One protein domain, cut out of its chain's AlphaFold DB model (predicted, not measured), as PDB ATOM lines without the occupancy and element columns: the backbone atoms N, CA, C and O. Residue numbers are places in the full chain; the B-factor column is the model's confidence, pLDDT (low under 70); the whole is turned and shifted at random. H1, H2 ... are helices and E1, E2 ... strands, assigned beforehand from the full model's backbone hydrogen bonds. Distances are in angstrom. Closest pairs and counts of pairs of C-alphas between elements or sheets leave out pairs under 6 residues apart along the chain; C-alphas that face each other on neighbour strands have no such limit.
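AT A GLANCE: This is residues 43 to 188 of the 188 residues of an uncharacterized protein of Elusimicrobia bacterium (UniProt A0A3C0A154). Two sheets lie partly face to face with their strands crossed: a large, twisted one of E4, E5, E7, E8 and E9, and a smaller one of E1, E2, E3 and E6. H3 covers the smaller sheet's other face, the ends of E4 and E5 around residues 87 to 91 reach beyond the smaller sheet, and E10 lies far from the core beside H3. The 146 printed residues hold, in order, E1 to E6, H1, E7 to E9, H2, E10 and H3, of mixed class. The smaller sheet runs E1 E2 E3 E6, antiparallel; the larger is branched, its neighbour pairs antiparallel. The whole is compact, with a radius of gyration of the C-alphas of 14.8 A and spans of 42 by 36 by 26 A.

IN THESE COORDINATES: E1, residues 43 to 45, begins at C-alpha 43, (158.152, 138.919, 155.000). E2 is residues 48 to 54, 20.0 A, and E3 residues 59 to 66, 22.7 A; E1 E2 E3 form a meander, each strand the antiparallel neighbour of the one before. E4 is residues 76 to 87, 33.7 A, and E5 residues 91 to 102, 34.7 A. E6 is residues 109 to 111 and H1 residues 117 to 121. E7, residues 129 to 139, measures 30.3 A and bends by 57 degrees at residue 132. E8 is residues 142 to 144, E9 residues 151 to 154, H2 residues 155 to 159 and E10 residues 163 to 169. H3, residues 176 to 187, 16.6 A, ends at C-alpha 187, (164.354, 130.533, 146.987).

HOW THE PARTS SIT: E4 has E5 on one side, N 81 and O 97 being 2.8 A apart, and E7 on the other, with N 80 and O 136 at 2.8 A. E8 and E9 lie on E7's other side, with N 137 and O 144 at 2.9 A and N 133 and O 153 at 2.8 A. The two sheets form a sandwich, strands at 45 degrees. In the smaller sheet, N 43 and O 50 are 2.9 A apart, N 51 and O 62 2.9 A, and N 65 and O 110 2.9 A. H3 is over E3, along the strands at 26 degrees on the local plane, at a height over the sheet of 8.8 A; H2 is on the opposite face. H1 is over E4. E10 pairs with no named strand; its closest C-alphas to H3 are those of Phe 164 and Phe 181, 7.0 A. In H1, H2 and H3 every O i to N i+4 pair is within hydrogen-bond range.

THE WHOLE: The C-alphas farthest apart are those of Asn 73 and Pro 89, 45.0 A. The printed part has no cut and no long link. Its mean pLDDT is 93.6, and no printed residue is under 70.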
ATOM      1  N   VAL A  43     157.451 139.156 153.736       98.38
ATOM      2  CA  VAL A  43     158.152 138.919 155.000       98.38
ATOM      3  C   VAL A  43     158.520 137.447 155.095       98.38
ATOM      4  O   VAL A  43     157.725 136.564 154.783       98.38
ATOM      5  N   THR A  44     159.747 137.182 155.534       97.62
ATOM      6  CA  THR A  44     160.259 135.835 155.794       97.62
ATOM      7  C   THR A  44     160.743 135.753 157.238       97.62
ATOM      8  O   THR A  44     161.491 136.619 157.690       97.62
ATOM      9  N   LYS A  45     160.354 134.696 157.954       97.50
ATOM     10  CA  LYS A  45     160.871 134.346 159.282       97.50
ATOM     11  C   LYS A  45     161.203 132.853 159.267       97.50
ATOM     12  O   LYS A  45     160.299 132.026 159.257       97.50
ATOM     13  N   GLY A  46     162.489 132.504 159.212       96.38
ATOM     14  CA  GLY A  46     162.902 131.115 158.984       96.38
ATOM     15  C   GLY A  46     162.302 130.561 157.675       96.38
ATOM     16  O   GLY A  46     162.365 131.253 156.656       96.38
ATOM     17  N   PRO A  47     161.707 129.353 157.674       97.56
ATOM     18  CA  PRO A  47     161.019 128.810 156.505       97.56
ATOM     19  C   PRO A  47     159.629 129.419 156.261       97.56
ATOM     20  O   PRO A  47     159.085 129.229 155.177       97.56
ATOM     21  N   ALA A  48     159.044 130.151 157.215       98.25
ATOM     22  CA  ALA A  48     157.729 130.763 157.048       98.25
ATOM     23  C   ALA A  48     157.807 132.041 156.206       98.25
ATOM     24  O   ALA A  48     158.632 132.925 156.464       98.25
ATOM     25  N   VAL A  49     156.905 132.170 155.236       98.31
ATOM     26  CA  VAL A  49     156.812 133.326 154.344       98.31
ATOM     27  C   VAL A  49     155.372 133.812 154.285       98.31
ATOM     28  O   VAL A  49     154.442 133.021 154.140       98.31
ATOM     29  N   VAL A  50     155.186 135.127 154.370       98.12
ATOM     30  CA  VAL A  50     153.907 135.771 154.069       98.12
ATOM     31  C   VAL A  50     154.139 136.892 153.078       98.12
ATOM     32  O   VAL A  50     155.008 137.742 153.278       98.12
ATOM     33  N   ALA A  51     153.334 136.916 152.023       98.06
ATOM     34  CA  ALA A  51     153.262 138.043 151.110       98.06
ATOM     35  C   ALA A  51     151.955 138.807 151.306       98.06
ATOM     36  O   ALA A  51     150.903 138.202 151.512       98.06
ATOM     37  N   ILE A  52     152.020 140.130 151.182       96.69
ATOM     38  CA  ILE A  52     150.847 140.987 151.039       96.69
ATOM     39  C   ILE A  52     150.959 141.709 149.704       96.69
ATOM     40  O   ILE A  52     151.917 142.444 149.469       96.69
ATOM     41  N   VAL A  53     149.948 141.530 148.860       95.56
ATOM     42  CA  VAL A  53     149.797 142.240 147.591       95.56
ATOM     43  C   VAL A  53     148.678 143.254 147.750       95.56
ATOM     44  O   VAL A  53     147.530 142.891 148.012       95.56
ATOM     45  N   LYS A  54     149.012 144.535 147.636       92.25
ATOM     46  CA  LYS A  54     148.073 145.652 147.782       92.25
ATOM     47  C   LYS A  54     147.947 146.389 146.455       92.25
ATOM     48  O   LYS A  54     148.950 146.679 145.818       92.25
ATOM     49  N   GLY A  55     146.726 146.735 146.087       86.31
ATOM     50  CA  GLY A  55     146.411 147.737 145.077       86.31
ATOM     51  C   GLY A  55     145.311 148.658 145.595       86.31
ATOM     52  O   GLY A  55     144.845 148.487 146.722       86.31
ATOM     53  N   ASP A  56     144.875 149.608 144.772       80.69
ATOM     54  CA  ASP A  56     143.916 150.646 145.186       80.69
ATOM     55  C   ASP A  56     142.613 150.067 145.762       80.69
ATOM     56  O   ASP A  56     142.066 150.590 146.728       80.69
ATOM     57  N   THR A  57     142.134 148.953 145.199       79.56
ATOM     58  CA  THR A  57     140.878 148.296 145.597       79.56
ATOM     59  C   THR A  57     141.058 146.834 146.002       79.56
ATOM     60  O   THR A  57     140.074 146.134 146.225       79.56
ATOM     61  N   MET A  58     142.298 146.344 146.078       86.00
ATOM     62  CA  MET A  58     142.581 144.943 146.390       86.00
ATOM     63  C   MET A  58     143.622 144.813 147.494       86.00
ATOM     64  O   MET A  58     144.626 145.523 147.536       86.00
ATOM     65  N   ARG A  59     143.409 143.839 148.370       90.62
ATOM     66  CA  ARG A  59     144.438 143.341 149.274       90.62
ATOM     67  C   ARG A  59     144.348 141.827 149.294       90.62
ATOM     68  O   ARG A  59     143.304 141.277 149.640       90.62
ATOM     69  N   LYS A  60     145.435 141.183 148.893       94.62
ATOM     70  CA  LYS A  60     145.579 139.734 148.849       94.62
ATOM     71  C   LYS A  60     146.769 139.316 149.689       94.62
ATOM     72  O   LYS A  60     147.714 140.087 149.866       94.62
ATOM     73  N   PHE A  61     146.713 138.094 150.182       96.06
ATOM     74  CA  PHE A  61     147.745 137.518 151.017       96.06
ATOM     75  C   PHE A  61     148.135 136.158 150.482       96.06
ATOM     76  O   PHE A  61     147.328 135.451 149.882       96.06
ATOM     77  N   VAL A  62     149.381 135.792 150.727       97.50
ATOM     78  CA  VAL A  62     149.897 134.469 150.410       97.50
ATOM     79  C   VAL A  62     150.629 133.973 151.638       97.50
ATOM     80  O   VAL A  62     151.498 134.675 152.150       97.50
ATOM     81  N   VAL A  63     150.276 132.778 152.102       98.06
ATOM     82  CA  VAL A  63     151.008 132.072 153.153       98.06
ATOM     83  C   VAL A  63     151.827 130.983 152.484       98.06
ATOM     84  O   VAL A  63     151.327 130.247 151.634       98.06
ATOM     85  N   ALA A  64     153.098 130.889 152.845       98.19
ATOM     86  CA  ALA A  64     154.011 129.958 152.221       98.19
ATOM     87  C   ALA A  64     155.041 129.409 153.210       98.19
ATOM     88  O   ALA A  64     155.288 129.975 154.279       98.19
ATOM     89  N   TYR A  65     155.630 128.281 152.834       98.38
ATOM     90  CA  TYR A  65     156.650 127.581 153.600       98.38
ATOM     91  C   TYR A  65     157.759 127.092 152.671       98.38
ATOM     92  O   TYR A  65     157.499 126.366 151.709       98.38
ATOM     93  N   LYS A  66     158.998 127.498 152.940       98.06
ATOM     94  CA  LYS A  66     160.153 127.191 152.093       98.06
ATOM     95  C   LYS A  66     160.489 125.707 152.105       98.06
ATOM     96  O   LYS A  66     160.476 125.059 153.149       98.06
ATOM     97  N   LYS A  67     160.927 125.195 150.954       97.00
ATOM     98  CA  LYS A  67     161.438 123.823 150.816       97.00
ATOM     99  C   LYS A  67     162.675 123.538 151.675       97.00
ATOM    100  O   LYS A  67     162.971 122.388 151.962       97.00
ATOM    101  N   THR A  68     163.400 124.572 152.088       96.31
ATOM    102  CA  THR A  68     164.555 124.455 152.990       96.31
ATOM    103  C   THR A  68     164.167 124.208 154.449       96.31
ATOM    104  O   THR A  68     165.040 123.905 155.260       96.31
ATOM    105  N   GLY A  69     162.884 124.341 154.802       96.75
ATOM    106  CA  GLY A  69     162.382 124.026 156.134       96.75
ATOM    107  C   GLY A  69     162.318 122.524 156.412       96.75
ATOM    108  O   GLY A  69     162.411 121.693 155.508       96.75
ATOM    109  N   ILE A  70     162.110 122.164 157.679       97.12
ATOM    110  CA  ILE A  70     162.089 120.764 158.128       97.12
ATOM    111  C   ILE A  70     160.949 119.945 157.502       97.12
ATOM    112  O   ILE A  70     161.067 118.730 157.395       97.12
ATOM    113  N   LEU A  71     159.876 120.607 157.054       97.19
ATOM    114  CA  LEU A  71     158.738 119.981 156.367       97.19
ATOM    115  C   LEU A  71     158.903 119.958 154.831       97.19
ATOM    116  O   LEU A  71     157.983 119.599 154.103       97.19
ATOM    117  N   GLY A  72     160.071 120.351 154.309       95.00
ATOM    118  CA  GLY A  72     160.329 120.541 152.875       95.00
ATOM    119  C   GLY A  72     160.219 119.294 151.992       95.00
ATOM    120  O   GLY A  72     160.117 119.419 150.772       95.00
ATOM    121  N   ASN A  73     160.243 118.102 152.596       94.25
ATOM    122  CA  ASN A  73     160.139 116.819 151.896       94.25
ATOM    123  C   ASN A  73     158.716 116.232 151.890       94.25
ATOM    124  O   ASN A  73     158.508 115.175 151.295       94.25
ATOM    125  N   SER A  74     157.746 116.887 152.534       95.69
ATOM    126  CA  SER A  74     156.350 116.438 152.529       95.69
ATOM    127  C   SER A  74     155.669 116.704 151.177       95.69
ATOM    128  O   SER A  74     156.121 117.501 150.353       95.69
ATOM    129  N   SER A  75     154.558 116.017 150.908       91.81
ATOM    130  CA  SER A  75     153.768 116.223 149.681       91.81
ATOM    131  C   SER A  75     152.796 117.402 149.806       91.81
ATOM    132  O   SER A  75     152.567 118.136 148.839       91.81
ATOM    133  N   THR A  76     152.264 117.603 151.009       95.69
ATOM    134  CA  THR A  76     151.418 118.721 151.425       95.69
ATOM    135  C   THR A  76     151.757 119.100 152.861       95.69
ATOM    136  O   THR A  76     152.301 118.295 153.618       95.69
ATOM    137  N   ILE A  77     151.421 120.326 153.246       98.06
ATOM    138  CA  ILE A  77     151.526 120.788 154.631       98.06
ATOM    139  C   ILE A  77     150.218 121.451 155.051       98.06
ATOM    140  O   ILE A  77     149.469 121.962 154.222       98.06
ATOM    141  N   THR A  78     149.950 121.490 156.345       98.38
ATOM    142  CA  THR A  78     148.873 122.286 156.932       98.38
ATOM    143  C   THR A  78     149.477 123.527 157.573       98.38
ATOM    144  O   THR A  78     150.302 123.402 158.472       98.38
ATOM    145  N   ALA A  79     149.067 124.720 157.149       98.06
ATOM    146  CA  ALA A  79     149.374 125.957 157.856       98.06
ATOM    147  C   ALA A  79     148.259 126.282 158.847       98.06
ATOM    148  O   ALA A  79     147.091 126.358 158.470       98.06
ATOM    149  N   VAL A  80     148.635 126.515 160.098       97.81
ATOM    150  CA  VAL A  80     147.779 127.052 161.154       97.81
ATOM    151  C   VAL A  80     148.172 128.504 161.368       97.81
ATOM    152  O   VAL A  80     149.300 128.811 161.751       97.81
ATOM    153  N   MET A  81     147.236 129.398 161.089       97.69
ATOM    154  CA  MET A  81     147.429 130.836 161.094       97.69
ATOM    155  C   MET A  81     146.540 131.485 162.144       97.69
ATOM    156  O   MET A  81     145.329 131.292 162.133       97.69
ATOM    157  N   ARG A  82     147.125 132.323 162.994       97.50
ATOM    158  CA  ARG A  82     146.397 133.245 163.865       97.50
ATOM    159  C   ARG A  82     146.628 134.666 163.389       97.50
ATOM    160  O   ARG A  82     147.762 135.128 163.316       97.50
ATOM    161  N   VAL A  83     145.553 135.381 163.093       96.62
ATOM    162  CA  VAL A  83     145.612 136.771 162.643       96.62
ATOM    163  C   VAL A  83     145.025 137.667 163.713       96.62
ATOM    164  O   VAL A  83     143.890 137.473 164.132       96.62
ATOM    165  N   THR A  84     145.789 138.664 164.148       96.38
ATOM    166  CA  THR A  84     145.299 139.756 164.994       96.38
ATOM    167  C   THR A  84     144.980 140.962 164.122       96.38
ATOM    168  O   THR A  84     145.829 141.396 163.335       96.38
ATOM    169  N   TYR A  85     143.792 141.533 164.279       94.31
ATOM    170  CA  TYR A  85     143.336 142.715 163.549       94.31
ATOM    171  C   TYR A  85     142.632 143.700 164.486       94.31
ATOM    172  O   TYR A  85     142.148 143.325 165.554       94.31
ATOM    173  N   SER A  86     142.615 144.977 164.105       92.94
ATOM    174  CA  SER A  86     141.951 146.038 164.868       92.94
ATOM    175  C   SER A  86     140.530 146.269 164.368       92.94
ATOM    176  O   SER A  86     140.366 146.582 163.189       92.94
ATOM    177  N   VAL A  87     139.545 146.196 165.260       89.94
ATOM    178  CA  VAL A  87     138.142 146.562 165.005       89.94
ATOM    179  C   VAL A  87     137.828 147.922 165.612       89.94
ATOM    180  O   VAL A  87     138.430 148.308 166.613       89.94
ATOM    181  N   TYR A  88     136.883 148.666 165.039       80.50
ATOM    182  CA  TYR A  88     136.432 149.938 165.612       80.50
ATOM    183  C   TYR A  88     135.780 149.719 166.994       80.50
ATOM    184  O   TYR A  88     134.980 148.791 167.125       80.50
ATOM    185  N   PRO A  89     136.077 150.530 168.035       83.50
ATOM    186  CA  PRO A  89     136.862 151.777 168.051       83.50
ATOM    187  C   PRO A  89     138.365 151.628 168.389       83.50
ATOM    188  O   PRO A  89     138.992 152.578 168.845       83.50
ATOM    189  N   GLY A  90     138.969 150.460 168.179       83.50
ATOM    190  CA  GLY A  90     140.399 150.199 168.404       83.50
ATOM    191  C   GLY A  90     140.696 148.892 169.143       83.50
ATOM    192  O   GLY A  90     141.859 148.607 169.429       83.50
ATOM    193  N   ALA A  91     139.671 148.097 169.461       90.00
ATOM    194  CA  ALA A  91     139.854 146.793 170.083       90.00
ATOM    195  C   ALA A  91     140.612 145.842 169.144       90.00
ATOM    196  O   ALA A  91     140.520 145.941 167.919       90.00
ATOM    197  N   LEU A  92     141.367 144.912 169.724       94.06
ATOM    198  CA  LEU A  92     142.056 143.869 168.972       94.06
ATOM    199  C   LEU A  92     141.253 142.577 169.041       94.06
ATOM    200  O   LEU A  92     140.853 142.142 170.118       94.06
ATOM    201  N   MET A  93     141.061 141.955 167.886       94.31
ATOM    202  CA  MET A  93     140.464 140.634 167.761       94.31
ATOM    203  C   MET A  93     141.456 139.677 167.117       94.31
ATOM    204  O   MET A  93     142.323 140.084 166.340       94.31
ATOM    205  N   THR A  94     141.317 138.395 167.439       95.19
ATOM    206  CA  THR A  94     142.115 137.319 166.852       95.19
ATOM    207  C   THR A  94     141.222 136.337 166.114       95.19
ATOM    208  O   THR A  94     140.163 135.963 166.618       95.19
ATOM    209  N   LYS A  95     141.665 135.879 164.942       95.38
ATOM    210  CA  LYS A  95     141.020 134.804 164.187       95.38
ATOM    211  C   LYS A  95     142.030 133.720 163.859       95.38
ATOM    212  O   LYS A  95     143.100 134.023 163.339       95.38
ATOM    213  N   ASP A  96     141.642 132.478 164.111       95.88
ATOM    214  CA  ASP A  96     142.425 131.309 163.733       95.88
ATOM    215  C   ASP A  96     141.886 130.732 162.410       95.88
ATOM    216  O   ASP A  96     140.671 130.670 162.171       95.88
ATOM    217  N   ARG A  97     142.804 130.343 161.528       95.25
ATOM    218  CA  ARG A  97     142.557 129.762 160.209       95.25
ATOM    219  C   ARG A  97     143.512 128.611 159.965       95.25
ATOM    220  O   ARG A  97     144.666 128.661 160.372       95.25
ATOM    221  N   THR A  98     143.035 127.618 159.232       96.19
ATOM    222  CA  THR A  98     143.838 126.464 158.849       96.19
ATOM    223  C   THR A  98     143.699 126.244 157.355       96.19
ATOM    224  O   THR A  98     142.582 126.232 156.841       96.19
ATOM    225  N   PHE A  99     144.824 126.062 156.670       94.62
ATOM    226  CA  PHE A  99     144.867 125.830 155.230       94.62
ATOM    227  C   PHE A  99     145.739 124.622 154.931       94.62
ATOM    228  O   PHE A  99     146.870 124.541 155.408       94.62
ATOM    229  N   THR A 100     145.243 123.715 154.097       96.38
ATOM    230  CA  THR A 100     146.101 122.715 153.462       96.38
ATOM    231  C   THR A 100     146.781 123.363 152.267       96.38
ATOM    232  O   THR A 100     146.121 123.949 151.411       96.38
ATOM    233  N   ILE A 101     148.102 123.262 152.216       96.31
ATOM    234  CA  ILE A 101     148.951 123.892 151.217       96.31
ATOM    235  C   ILE A 101     149.696 122.804 150.446       96.31
ATOM    236  O   ILE A 101     150.367 121.949 151.029       96.31
ATOM    237  N   SER A 102     149.573 122.834 149.122       94.31
ATOM    238  CA  SER A 102     150.324 121.970 148.215       94.31
ATOM    239  C   SER A 102     151.648 122.610 147.805       94.31
ATOM    240  O   SER A 102     151.877 123.804 148.012       94.31
ATOM    241  N   ASN A 103     152.516 121.803 147.194       93.50
ATOM    242  CA  ASN A 103     153.724 122.304 146.553       93.50
ATOM    243  C   ASN A 103     153.390 123.428 145.560       93.50
ATOM    244  O   ASN A 103     152.414 123.337 144.809       93.50
ATOM    245  N   ASP A 104     154.205 124.480 145.560       92.56
ATOM    246  CA  ASP A 104     154.104 125.537 144.567       92.56
ATOM    247  C   ASP A 104     154.606 125.039 143.202       92.56
ATOM    248  O   ASP A 104     155.435 124.130 143.109       92.56
ATOM    249  N   TRP A 105     154.123 125.657 142.124       86.62
ATOM    250  CA  TRP A 105     154.418 125.221 140.757       86.62
ATOM    251  C   TRP A 105     155.909 125.299 140.379       86.62
ATOM    252  O   TRP A 105     156.334 124.610 139.454       86.62
ATOM    253  N   ASN A 106     156.715 126.095 141.093       92.00
ATOM    254  CA  ASN A 106     158.160 126.196 140.884       92.00
ATOM    255  C   ASN A 106     158.978 125.242 141.766       92.00
ATOM    256  O   ASN A 106     160.208 125.263 141.687       92.00
ATOM    257  N   GLY A 107     158.342 124.460 142.644       92.38
ATOM    258  CA  GLY A 107     159.030 123.538 143.550       92.38
ATOM    259  C   GLY A 107     159.946 124.217 144.578       92.38
ATOM    260  O   GLY A 107     160.903 123.599 145.049       92.38
ATOM    261  N   THR A 108     159.675 125.479 144.912       95.81
ATOM    262  CA  THR A 108     160.391 126.282 145.920       95.81
ATOM    263  C   THR A 108     159.893 126.048 147.346       95.81
ATOM    264  O   THR A 108     160.555 126.432 148.312       95.81
ATOM    265  N   GLY A 109     158.757 125.373 147.492       97.19
ATOM    266  CA  GLY A 109     158.163 124.981 148.757       97.19
ATOM    267  C   GLY A 109     156.662 124.798 148.597       97.19
ATOM    268  O   GLY A 109     156.195 124.278 147.587       97.19
ATOM    269  N   PHE A 110     155.915 125.257 149.591       98.25
ATOM    270  CA  PHE A 110     154.458 125.196 149.634       98.25
ATOM    271  C   PHE A 110     153.906 126.612 149.663       98.25
ATOM    272  O   PHE A 110     154.460 127.473 150.349       98.25
ATOM    273  N   MET A 111     152.823 126.863 148.936       97.56
ATOM    274  CA  MET A 111     152.240 128.199 148.826       97.56
ATOM    275  C   MET A 111     150.724 128.124 148.670       97.56
ATOM    276  O   MET A 111     150.221 127.312 147.894       97.56
ATOM    277  N   THR A 112     149.986 128.943 149.420       97.06
ATOM    278  CA  THR A 112     148.539 129.071 149.215       97.06
ATOM    279  C   THR A 112     148.253 129.719 147.864       97.06
ATOM    280  O   THR A 112     149.080 130.444 147.310       97.06
ATOM    281  N   TYR A 113     147.029 129.548 147.372       94.38
ATOM    282  CA  TYR A 113     146.470 130.491 146.405       94.38
ATOM    283  C   TYR A 113     146.312 131.893 147.048       94.38
ATOM    284  O   TYR A 113     146.612 132.086 148.233       94.38
ATOM    285  N   SER A 114     145.871 132.891 146.273       94.38
ATOM    286  CA  SER A 114     145.667 134.248 146.786       94.38
ATOM    287  C   SER A 114     144.496 134.299 147.779       94.38
ATOM    288  O   SER A 114     143.333 134.143 147.418       94.38
ATOM    289  N   LEU A 115     144.799 134.562 149.048       94.81
ATOM    290  CA  LEU A 115     143.798 134.712 150.099       94.81
ATOM    291  C   LEU A 115     143.273 136.149 150.120       94.81
ATOM    292  O   LEU A 115     144.037 137.117 150.126       94.81
ATOM    293  N   SER A 116     141.959 136.300 150.156       92.19
ATOM    294  CA  SER A 116     141.280 137.564 150.433       92.19
ATOM    295  C   SER A 116     141.307 137.923 151.927       92.19
ATOM    296  O   SER A 116     141.552 137.079 152.791       92.19
ATOM    297  N   ASN A 117     140.984 139.183 152.249       89.44
ATOM    298  CA  ASN A 117     140.720 139.594 153.635       89.44
ATOM    299  C   ASN A 117     139.644 138.713 154.289       89.44
ATOM    300  O   ASN A 117     139.802 138.326 155.442       89.44
ATOM    301  N   TYR A 118     138.575 138.381 153.558       90.12
ATOM    302  CA  TYR A 118     137.489 137.549 154.069       90.12
ATOM    303  C   TYR A 118     137.972 136.140 154.443       90.12
ATOM    304  O   TYR A 118     137.667 135.631 155.520       90.12
ATOM    305  N   GLU A 119     138.801 135.512 153.611       91.69
ATOM    306  CA  GLU A 119     139.351 134.186 153.921       91.69
ATOM    307  C   GLU A 119     140.267 134.217 155.147       91.69
ATOM    308  O   GLU A 119     140.224 133.314 155.986       91.69
ATOM    309  N   MET A 120     141.041 135.289 155.319       90.75
ATOM    310  CA  MET A 120     141.907 135.443 156.486       90.75
ATOM    311  C   MET A 120     141.153 135.787 157.769       90.75
ATOM    312  O   MET A 120     141.449 135.224 158.821       90.75
ATOM    313  N   LEU A 121     140.202 136.715 157.702       90.38
ATOM    314  CA  LEU A 121     139.631 137.366 158.883       90.38
ATOM    315  C   LEU A 121     138.173 136.954 159.146       90.38
ATOM    316  O   LEU A 121     137.723 136.959 160.292       90.38
ATOM    317  N   GLY A 122     137.466 136.495 158.114       86.25
ATOM    318  CA  GLY A 122     136.022 136.252 158.126       86.25
ATOM    319  C   GLY A 122     135.214 137.534 157.954       86.25
ATOM    320  O   GLY A 122     135.784 138.614 157.828       86.25
ATOM    321  N   GLU A 123     133.891 137.388 157.989       84.56
ATOM    322  CA  GLU A 123     132.923 138.485 157.849       84.56
ATOM    323  C   GLU A 123     133.190 139.619 158.852       84.56
ATOM    324  O   GLU A 123     133.389 140.762 158.455       84.56
ATOM    325  N   ASP A 124     133.343 139.283 160.137       79.75
ATOM    326  CA  ASP A 124     133.583 140.256 161.219       79.75
ATOM    327  C   ASP A 124     134.900 141.037 161.073       79.75
ATOM    328  O   ASP A 124     135.103 142.090 161.680       79.75
ATOM    329  N   GLY A 125     135.840 140.486 160.307       78.44
ATOM    330  CA  GLY A 125     137.168 141.039 160.118       78.44
ATOM    331  C   GLY A 125     137.362 141.735 158.775       78.44
ATOM    332  O   GLY A 125     138.400 142.362 158.562       78.44
ATOM    333  N   GLU A 126     136.393 141.656 157.867       79.69
ATOM    334  CA  GLU A 126     136.501 142.280 156.557       79.69
ATOM    335  C   GLU A 126     136.585 143.811 156.678       79.69
ATOM    336  O   GLU A 126     135.914 144.443 157.489       79.69
ATOM    337  N   GLY A 127     137.494 144.426 155.916       79.00
ATOM    338  CA  GLY A 127     137.768 145.867 155.992       79.00
ATOM    339  C   GLY A 127     138.634 146.305 157.183       79.00
ATOM    340  O   GLY A 127     139.126 147.435 157.184       79.00
ATOM    341  N   ASN A 128     138.899 145.424 158.151       85.31
ATOM    342  CA  ASN A 128     139.723 145.756 159.309       85.31
ATOM    343  C   ASN A 128     141.230 145.676 159.019       85.31
ATOM    344  O   ASN A 128     141.719 144.957 158.141       85.31
ATOM    345  N   GLY A 129     142.002 146.445 159.788       87.81
ATOM    346  CA  GLY A 129     143.456 146.485 159.667       87.81
ATOM    347  C   GLY A 129     144.118 145.294 160.352       87.81
ATOM    348  O   GLY A 129     144.107 145.211 161.579       87.81
ATOM    349  N   VAL A 130     144.756 144.411 159.577       92.81
ATOM    350  CA  VAL A 130     145.674 143.387 160.110       92.81
ATOM    351  C   VAL A 130     146.795 144.070 160.895       92.81
ATOM    352  O   VAL A 130     147.303 145.105 160.470       92.81
ATOM    353  N   LYS A 131     147.161 143.505 162.047       95.12
ATOM    354  CA  LYS A 131     148.237 143.992 162.925       95.12
ATOM    355  C   LYS A 131     149.361 142.978 163.084       95.12
ATOM    356  O   LYS A 131     150.528 143.357 163.116       95.12
ATOM    357  N   LYS A 132     149.003 141.698 163.178       96.75
ATOM    358  CA  LYS A 132     149.936 140.600 163.424       96.75
ATOM    359  C   LYS A 132     149.420 139.322 162.771       96.75
ATOM    360  O   LYS A 132     148.224 139.051 162.825       96.75
ATOM    361  N   ILE A 133     150.323 138.549 162.191       97.88
ATOM    362  CA  ILE A 133     150.091 137.216 161.644       97.88
ATOM    363  C   ILE A 133     151.060 136.275 162.356       97.88
ATOM    364  O   ILE A 133     152.260 136.532 162.411       97.88
ATOM    365  N   GLU A 134     150.534 135.201 162.923       98.38
ATOM    366  CA  GLU A 134     151.299 134.148 163.580       98.38
ATOM    367  C   GLU A 134     151.065 132.845 162.823       98.38
ATOM    368  O   GLU A 134     149.922 132.520 162.495       98.38
ATOM    369  N   LEU A 135     152.136 132.111 162.537       98.38
ATOM    370  CA  LEU A 135     152.087 130.887 161.748       98.38
ATOM    371  C   LEU A 135     152.757 129.720 162.461       98.38
ATOM    372  O   LEU A 135     153.820 129.861 163.065       98.38
ATOM    373  N   SER A 136     152.147 128.557 162.297       98.38
ATOM    374  CA  SER A 136     152.711 127.243 162.578       98.38
ATOM    375  C   SER A 136     152.352 126.295 161.444       98.38
ATOM    376  O   SER A 136     151.331 126.472 160.780       98.38
ATOM    377  N   PHE A 137     153.176 125.281 161.222       98.56
ATOM    378  CA  PHE A 137     152.992 124.324 160.140       98.56
ATOM    379  C   PHE A 137     153.009 122.896 160.675       98.56
ATOM    380  O   PHE A 137     153.704 122.595 161.644       98.56
ATOM    381  N   LEU A 138     152.237 122.020 160.043       98.19
ATOM    382  CA  LEU A 138     152.122 120.610 160.386       98.19
ATOM    383  C   LEU A 138     152.156 119.774 159.111       98.19
ATOM    384  O   LEU A 138     151.360 120.005 158.202       98.19
ATOM    385  N   ALA A 139     153.017 118.766 159.068       97.94
ATOM    386  CA  ALA A 139     152.993 117.743 158.032       97.94
ATOM    387  C   ALA A 139     153.361 116.393 158.643       97.94
ATOM    388  O   ALA A 139     154.254 116.327 159.479       97.94
ATOM    389  N   ASP A 140     152.644 115.331 158.272       95.00
ATOM    390  CA  ASP A 140     152.967 113.951 158.666       95.00
ATOM    391  C   ASP A 140     153.171 113.749 160.188       95.00
ATOM    392  O   ASP A 140     154.001 112.962 160.635       95.00
ATOM    393  N   GLY A 141     152.412 114.485 161.010       95.00
ATOM    394  CA  GLY A 141     152.510 114.453 162.477       95.00
ATOM    395  C   GLY A 141     153.662 115.277 163.073       95.00
ATOM    396  O   GLY A 141     153.757 115.389 164.294       95.00
ATOM    397  N   GLN A 142     154.503 115.890 162.239       96.88
ATOM    398  CA  GLN A 142     155.597 116.766 162.642       96.88
ATOM    399  C   GLN A 142     155.183 118.241 162.581       96.88
ATOM    400  O   GLN A 142     154.762 118.750 161.541       96.88
ATOM    401  N   TRP A 143     155.352 118.940 163.703       97.62
ATOM    402  CA  TRP A 143     155.138 120.381 163.795       97.62
ATOM    403  C   TRP A 143     156.413 121.165 163.486       97.62
ATOM    404  O   TRP A 143     157.496 120.831 163.969       97.62
ATOM    405  N   ASP A 144     156.249 122.270 162.766       98.00
ATOM    406  CA  ASP A 144     157.201 123.368 162.703       98.00
ATOM    407  C   ASP A 144     156.524 124.661 163.172       98.00
ATOM    408  O   ASP A 144     155.757 125.303 162.451       98.00
ATOM    409  N   SER A 145     156.808 125.027 164.416       95.94
ATOM    410  CA  SER A 145     156.220 126.167 165.118       95.94
ATOM    411  C   SER A 145     157.286 127.135 165.623       95.94
ATOM    412  O   SER A 145     157.075 127.790 166.641       95.94
ATOM    413  N   ASN A 146     158.457 127.202 164.972       95.81
ATOM    414  CA  ASN A 146     159.588 128.005 165.450       95.81
ATOM    415  C   ASN A 146     159.933 127.682 166.919       95.81
ATOM    416  O   ASN A 146     159.896 128.549 167.792       95.81
ATOM    417  N   TYR A 147     160.182 126.403 167.214       92.31
ATOM    418  CA  TYR A 147     160.472 125.926 168.574       92.31
ATOM    419  C   TYR A 147     159.368 126.267 169.601       92.31
ATOM    420  O   TYR A 147     159.662 126.665 170.727       92.31
ATOM    421  N   ASN A 148     158.095 126.083 169.224       91.00
ATOM    422  CA  ASN A 148     156.892 126.376 170.022       91.00
ATOM    423  C   ASN A 148     156.561 127.868 170.230       91.00
ATOM    424  O   ASN A 148     155.689 128.178 171.040       91.00
ATOM    425  N   ALA A 149     157.206 128.788 169.506       93.50
ATOM    426  CA  ALA A 149     156.956 130.230 169.616       93.50
ATOM    427  C   ALA A 149     156.023 130.810 168.530       93.50
ATOM    428  O   ALA A 149     155.618 131.965 168.635       93.50
ATOM    429  N   ASN A 150     155.679 130.027 167.502       97.56
ATOM    430  CA  ASN A 150     155.146 130.468 166.210       97.56
ATOM    431  C   ASN A 150     156.111 131.390 165.436       97.56
ATOM    432  O   ASN A 150     156.990 132.067 165.979       97.56
ATOM    433  N   TYR A 151     155.927 131.441 164.122       98.38
ATOM    434  CA  TYR A 151     156.526 132.464 163.274       98.38
ATOM    435  C   TYR A 151     155.645 133.709 163.315       98.38
ATOM    436  O   TYR A 151     154.520 133.687 162.818       98.38
ATOM    437  N   VAL A 152     156.142 134.786 163.922       98.12
ATOM    438  CA  VAL A 152     155.379 136.025 164.124       98.12
ATOM    439  C   VAL A 152     155.820 137.094 163.130       98.12
ATOM    440  O   VAL A 152     157.009 137.386 162.999       98.12
ATOM    441  N   MET A 153     154.846 137.685 162.441       97.88
ATOM    442  CA  MET A 153     155.023 138.771 161.480       97.88
ATOM    443  C   MET A 153     154.053 139.902 161.819       97.88
ATOM    444  O   MET A 153     152.849 139.695 161.960       97.88
ATOM    445  N   THR A 154     154.577 141.106 161.964       97.50
ATOM    446  CA  THR A 154     153.834 142.325 162.295       97.50
ATOM    447  C   THR A 154     153.719 143.220 161.070       97.50
ATOM    448  O   THR A 154     154.450 143.045 160.099       97.50
ATOM    449  N   MET A 155     152.811 144.199 161.090       93.19
ATOM    450  CA  MET A 155     152.748 145.172 159.992       93.19
ATOM    451  C   MET A 155     154.042 145.973 159.829       93.19
ATOM    452  O   MET A 155     154.422 146.233 158.690       93.19
ATOM    453  N   ASP A 156     154.757 146.250 160.919       96.06
ATOM    454  CA  ASP A 156     156.066 146.905 160.881       96.06
ATOM    455  C   ASP A 156     157.088 146.063 160.096       96.06
ATOM    456  O   ASP A 156     157.893 146.605 159.339       96.06
ATOM    457  N   ASP A 157     157.027 144.726 160.195       97.44
ATOM    458  CA  ASP A 157     157.863 143.849 159.365       97.44
ATOM    459  C   ASP A 157     157.562 144.041 157.868       97.44
ATOM    460  O   ASP A 157     158.485 144.047 157.059       97.44
ATOM    461  N   PHE A 158     156.292 144.222 157.485       95.25
ATOM    462  CA  PHE A 158     155.896 144.435 156.085       95.25
ATOM    463  C   PHE A 158     156.259 145.821 155.558       95.25
ATOM    464  O   PHE A 158     156.558 145.956 154.374       95.25
ATOM    465  N   GLU A 159     156.222 146.843 156.409       92.88
ATOM    466  CA  GLU A 159     156.630 148.204 156.045       92.88
ATOM    467  C   GLU A 159     158.129 148.284 155.729       92.88
ATOM    468  O   GLU A 159     158.537 149.064 154.871       92.88
ATOM    469  N   ASN A 160     158.927 147.418 156.358       94.44
ATOM    470  CA  ASN A 160     160.371 147.315 156.150       94.44
ATOM    471  C   ASN A 160     160.779 146.155 155.219       94.44
ATOM    472  O   ASN A 160     161.969 145.912 155.006       94.44
ATOM    473  N   ALA A 161     159.812 145.412 154.679       95.81
ATOM    474  CA  ALA A 161     160.064 144.238 153.856       95.81
ATOM    475  C   ALA A 161     160.527 144.599 152.434       95.81
ATOM    476  O   ALA A 161     160.152 145.649 151.901       95.81
ATOM    477  N   PRO A 162     161.248 143.687 151.750       94.00
ATOM    478  CA  PRO A 162     161.418 143.761 150.307       94.00
ATOM    479  C   PRO A 162     160.065 143.928 149.611       94.00
ATOM    480  O   PRO A 162     159.136 143.145 149.840       94.00
ATOM    481  N   ALA A 163     159.979 144.936 148.743       96.00
ATOM    482  CA  ALA A 163     158.773 145.260 148.001       96.00
ATOM    483  C   ALA A 163     159.036 145.294 146.492       96.00
ATOM    484  O   ALA A 163     160.051 145.818 146.030       96.00
ATOM    485  N   PHE A 164     158.087 144.767 145.729       97.31
ATOM    486  CA  PHE A 164     158.039 144.845 144.276       97.31
ATOM    487  C   PHE A 164     156.819 145.658 143.853       97.31
ATOM    488  O   PHE A 164     155.719 145.447 144.363       97.31
ATOM    489  N   VAL A 165     157.015 146.596 142.926       96.38
ATOM    490  CA  VAL A 165     155.954 147.480 142.436       96.38
ATOM    491  C   VAL A 165     155.695 147.183 140.968       96.38
ATOM    492  O   VAL A 165     156.543 147.446 140.114       96.38
ATOM    493  N   LEU A 166     154.494 146.694 140.672       93.44
ATOM    494  CA  LEU A 166     154.003 146.481 139.319       93.44
ATOM    495  C   LEU A 166     153.010 147.583 138.957       93.44
ATOM    496  O   LEU A 166     152.006 147.789 139.636       93.44
ATOM    497  N   LYS A 167     153.293 148.310 137.877       91.38
ATOM    498  CA  LYS A 167     152.403 149.351 137.349       91.38
ATOM    499  C   LYS A 167     151.546 148.778 136.225       91.38
ATOM    500  O   LYS A 167     152.036 147.961 135.454       91.38
ATOM    501  N   ARG A 168     150.341 149.334 136.059       85.19
ATOM    502  CA  ARG A 168     149.403 149.007 134.970       85.19
ATOM    503  C   ARG A 168     148.923 147.552 135.003       85.19
ATOM    504  O   ARG A 168     148.963 146.861 133.994       85.19
ATOM    505  N   CYS A 169     148.454 147.127 136.167       83.00
ATOM    506  CA  CYS A 169     147.747 145.864 136.344       83.00
ATOM    507  C   CYS A 169     146.341 145.939 135.742       83.00
ATOM    508  O   CYS A 169     145.695 146.990 135.799       83.00
ATOM    509  N   GLU A 170     145.870 144.816 135.201       75.69
ATOM    510  CA  GLU A 170     144.551 144.707 134.558       75.69
ATOM    511  C   GLU A 170     143.565 143.852 135.381       75.69
ATOM    512  O   GLU A 170     142.352 144.044 135.271       75.69
ATOM    513  N   ASN A 171     144.068 142.984 136.272       75.38
ATOM    514  CA  ASN A 171     143.289 141.956 136.973       75.38
ATOM    515  C   ASN A 171     143.309 142.149 138.484       75.38
ATOM    516  O   ASN A 171     144.400 142.103 139.035       75.38
ATOM    517  N   LEU A 172     142.140 142.197 139.151       82.25
ATOM    518  CA  LEU A 172     141.941 142.312 140.621       82.25
ATOM    519  C   LEU A 172     142.499 141.146 141.475       82.25
ATOM    520  O   LEU A 172     142.133 140.981 142.644       82.25
ATOM    521  N   ASP A 173     143.397 140.354 140.906       89.38
ATOM    522  CA  ASP A 173     144.131 139.275 141.550       89.38
ATOM    523  C   ASP A 173     145.645 139.515 141.441       89.38
ATOM    524  O   ASP A 173     146.101 140.477 140.830       89.38
ATOM    525  N   ILE A 174     146.449 138.674 142.081       92.69
ATOM    526  CA  ILE A 174     147.906 138.796 142.053       92.69
ATOM    527  C   ILE A 174     148.409 138.502 140.633       92.69
ATOM    528  O   ILE A 174     148.258 137.387 140.131       92.69
ATOM    529  N   ASP A 175     149.039 139.493 140.000       92.75
ATOM    530  CA  ASP A 175     149.605 139.327 138.660       92.75
ATOM    531  C   ASP A 175     150.865 138.442 138.680       92.75
ATOM    532  O   ASP A 175     151.610 138.390 139.662       92.75
ATOM    533  N   ILE A 176     151.147 137.770 137.560       93.38
ATOM    534  CA  ILE A 176     152.266 136.814 137.429       93.38
ATOM    535  C   ILE A 176     153.623 137.396 137.879       93.38
ATOM    536  O   ILE A 176     154.341 136.704 138.601       93.38
ATOM    537  N   PRO A 177     154.013 138.645 137.543       95.00
ATOM    538  CA  PRO A 177     155.270 139.207 138.037       95.00
ATOM    539  C   PRO A 177     155.323 139.331 139.567       95.00
ATOM    540  O   PRO A 177     156.376 139.108 140.161       95.00
ATOM    541  N   SER A 178     154.191 139.625 140.216       95.69
ATOM    542  CA  SER A 178     154.084 139.629 141.677       95.69
ATOM    543  C   SER A 178     154.241 138.217 142.250       95.69
ATOM    544  O   SER A 178     154.976 138.044 143.220       95.69
ATOM    545  N   TRP A 179     153.635 137.199 141.625       95.94
ATOM    546  CA  TRP A 179     153.860 135.794 141.996       95.94
ATOM    547  C   TRP A 179     155.331 135.392 141.883       95.94
ATOM    548  O   TRP A 179     155.883 134.819 142.820       95.94
ATOM    549  N   ASN A 180     155.991 135.750 140.779       96.38
ATOM    550  CA  ASN A 180     157.407 135.453 140.570       96.38
ATOM    551  C   ASN A 180     158.281 136.078 141.660       96.38
ATOM    552  O   ASN A 180     159.162 135.407 142.193       96.38
ATOM    553  N   PHE A 181     158.004 137.324 142.052       97.50
ATOM    554  CA  PHE A 181     158.720 137.983 143.142       97.50
ATOM    555  C   PHE A 181     158.553 137.256 144.490       97.50
ATOM    556  O   PHE A 181     159.523 137.127 145.243       97.50
ATOM    557  N   ILE A 182     157.351 136.744 144.792       97.69
ATOM    558  CA  ILE A 182     157.095 135.936 145.997       97.69
ATOM    559  C   ILE A 182     157.912 134.639 145.942       97.69
ATOM    560  O   ILE A 182     158.637 134.322 146.886       97.69
ATOM    561  N   THR A 183     157.860 133.921 144.819       97.25
ATOM    562  CA  THR A 183     158.657 132.708 144.586       97.25
ATOM    563  C   THR A 183     160.162 132.976 144.691       97.25
ATOM    564  O   THR A 183     160.905 132.162 145.232       97.25
ATOM    565  N   GLU A 184     160.655 134.121 144.224       97.31
ATOM    566  CA  GLU A 184     162.063 134.489 144.389       97.31
ATOM    567  C   GLU A 184     162.452 134.640 145.861       97.31
ATOM    568  O   GLU A 184     163.536 134.202 146.243       97.31
ATOM    569  N   GLN A 185     161.578 135.188 146.715       97.00
ATOM    570  CA  GLN A 185     161.851 135.232 148.155       97.00
ATOM    571  C   GLN A 185     161.826 133.841 148.800       97.00
ATOM    572  O   GLN A 185     162.537 133.613 149.779       97.00
ATOM    573  N   MET A 186     161.050 132.905 148.246       96.62
ATOM    574  CA  MET A 186     161.017 131.507 148.695       96.62
ATOM    575  C   MET A 186     162.329 130.762 148.419       96.62
ATOM    576  O   MET A 186     162.672 129.853 149.169       96.62
ATOM    577  N   ARG A 187     163.069 131.151 147.371       95.25
ATOM    578  CA  ARG A 187     164.354 130.533 146.987       95.25
ATOM    579  C   ARG A 187     165.549 131.001 147.817       95.25
ATOM    580  O   ARG A 187     166.560 130.305 147.833       95.25
ATOM    581  N   LYS A 188     165.461 132.189 148.414       91.69
ATOM    582  CA  LYS A 188     166.514 132.762 149.266       91.69
ATOM    583  C   LYS A 188     166.594 132.040 150.602       91.69
ATOM    584  O   LYS A 188     167.698 131.994 151.170       91.69
TER     585      LYS A 188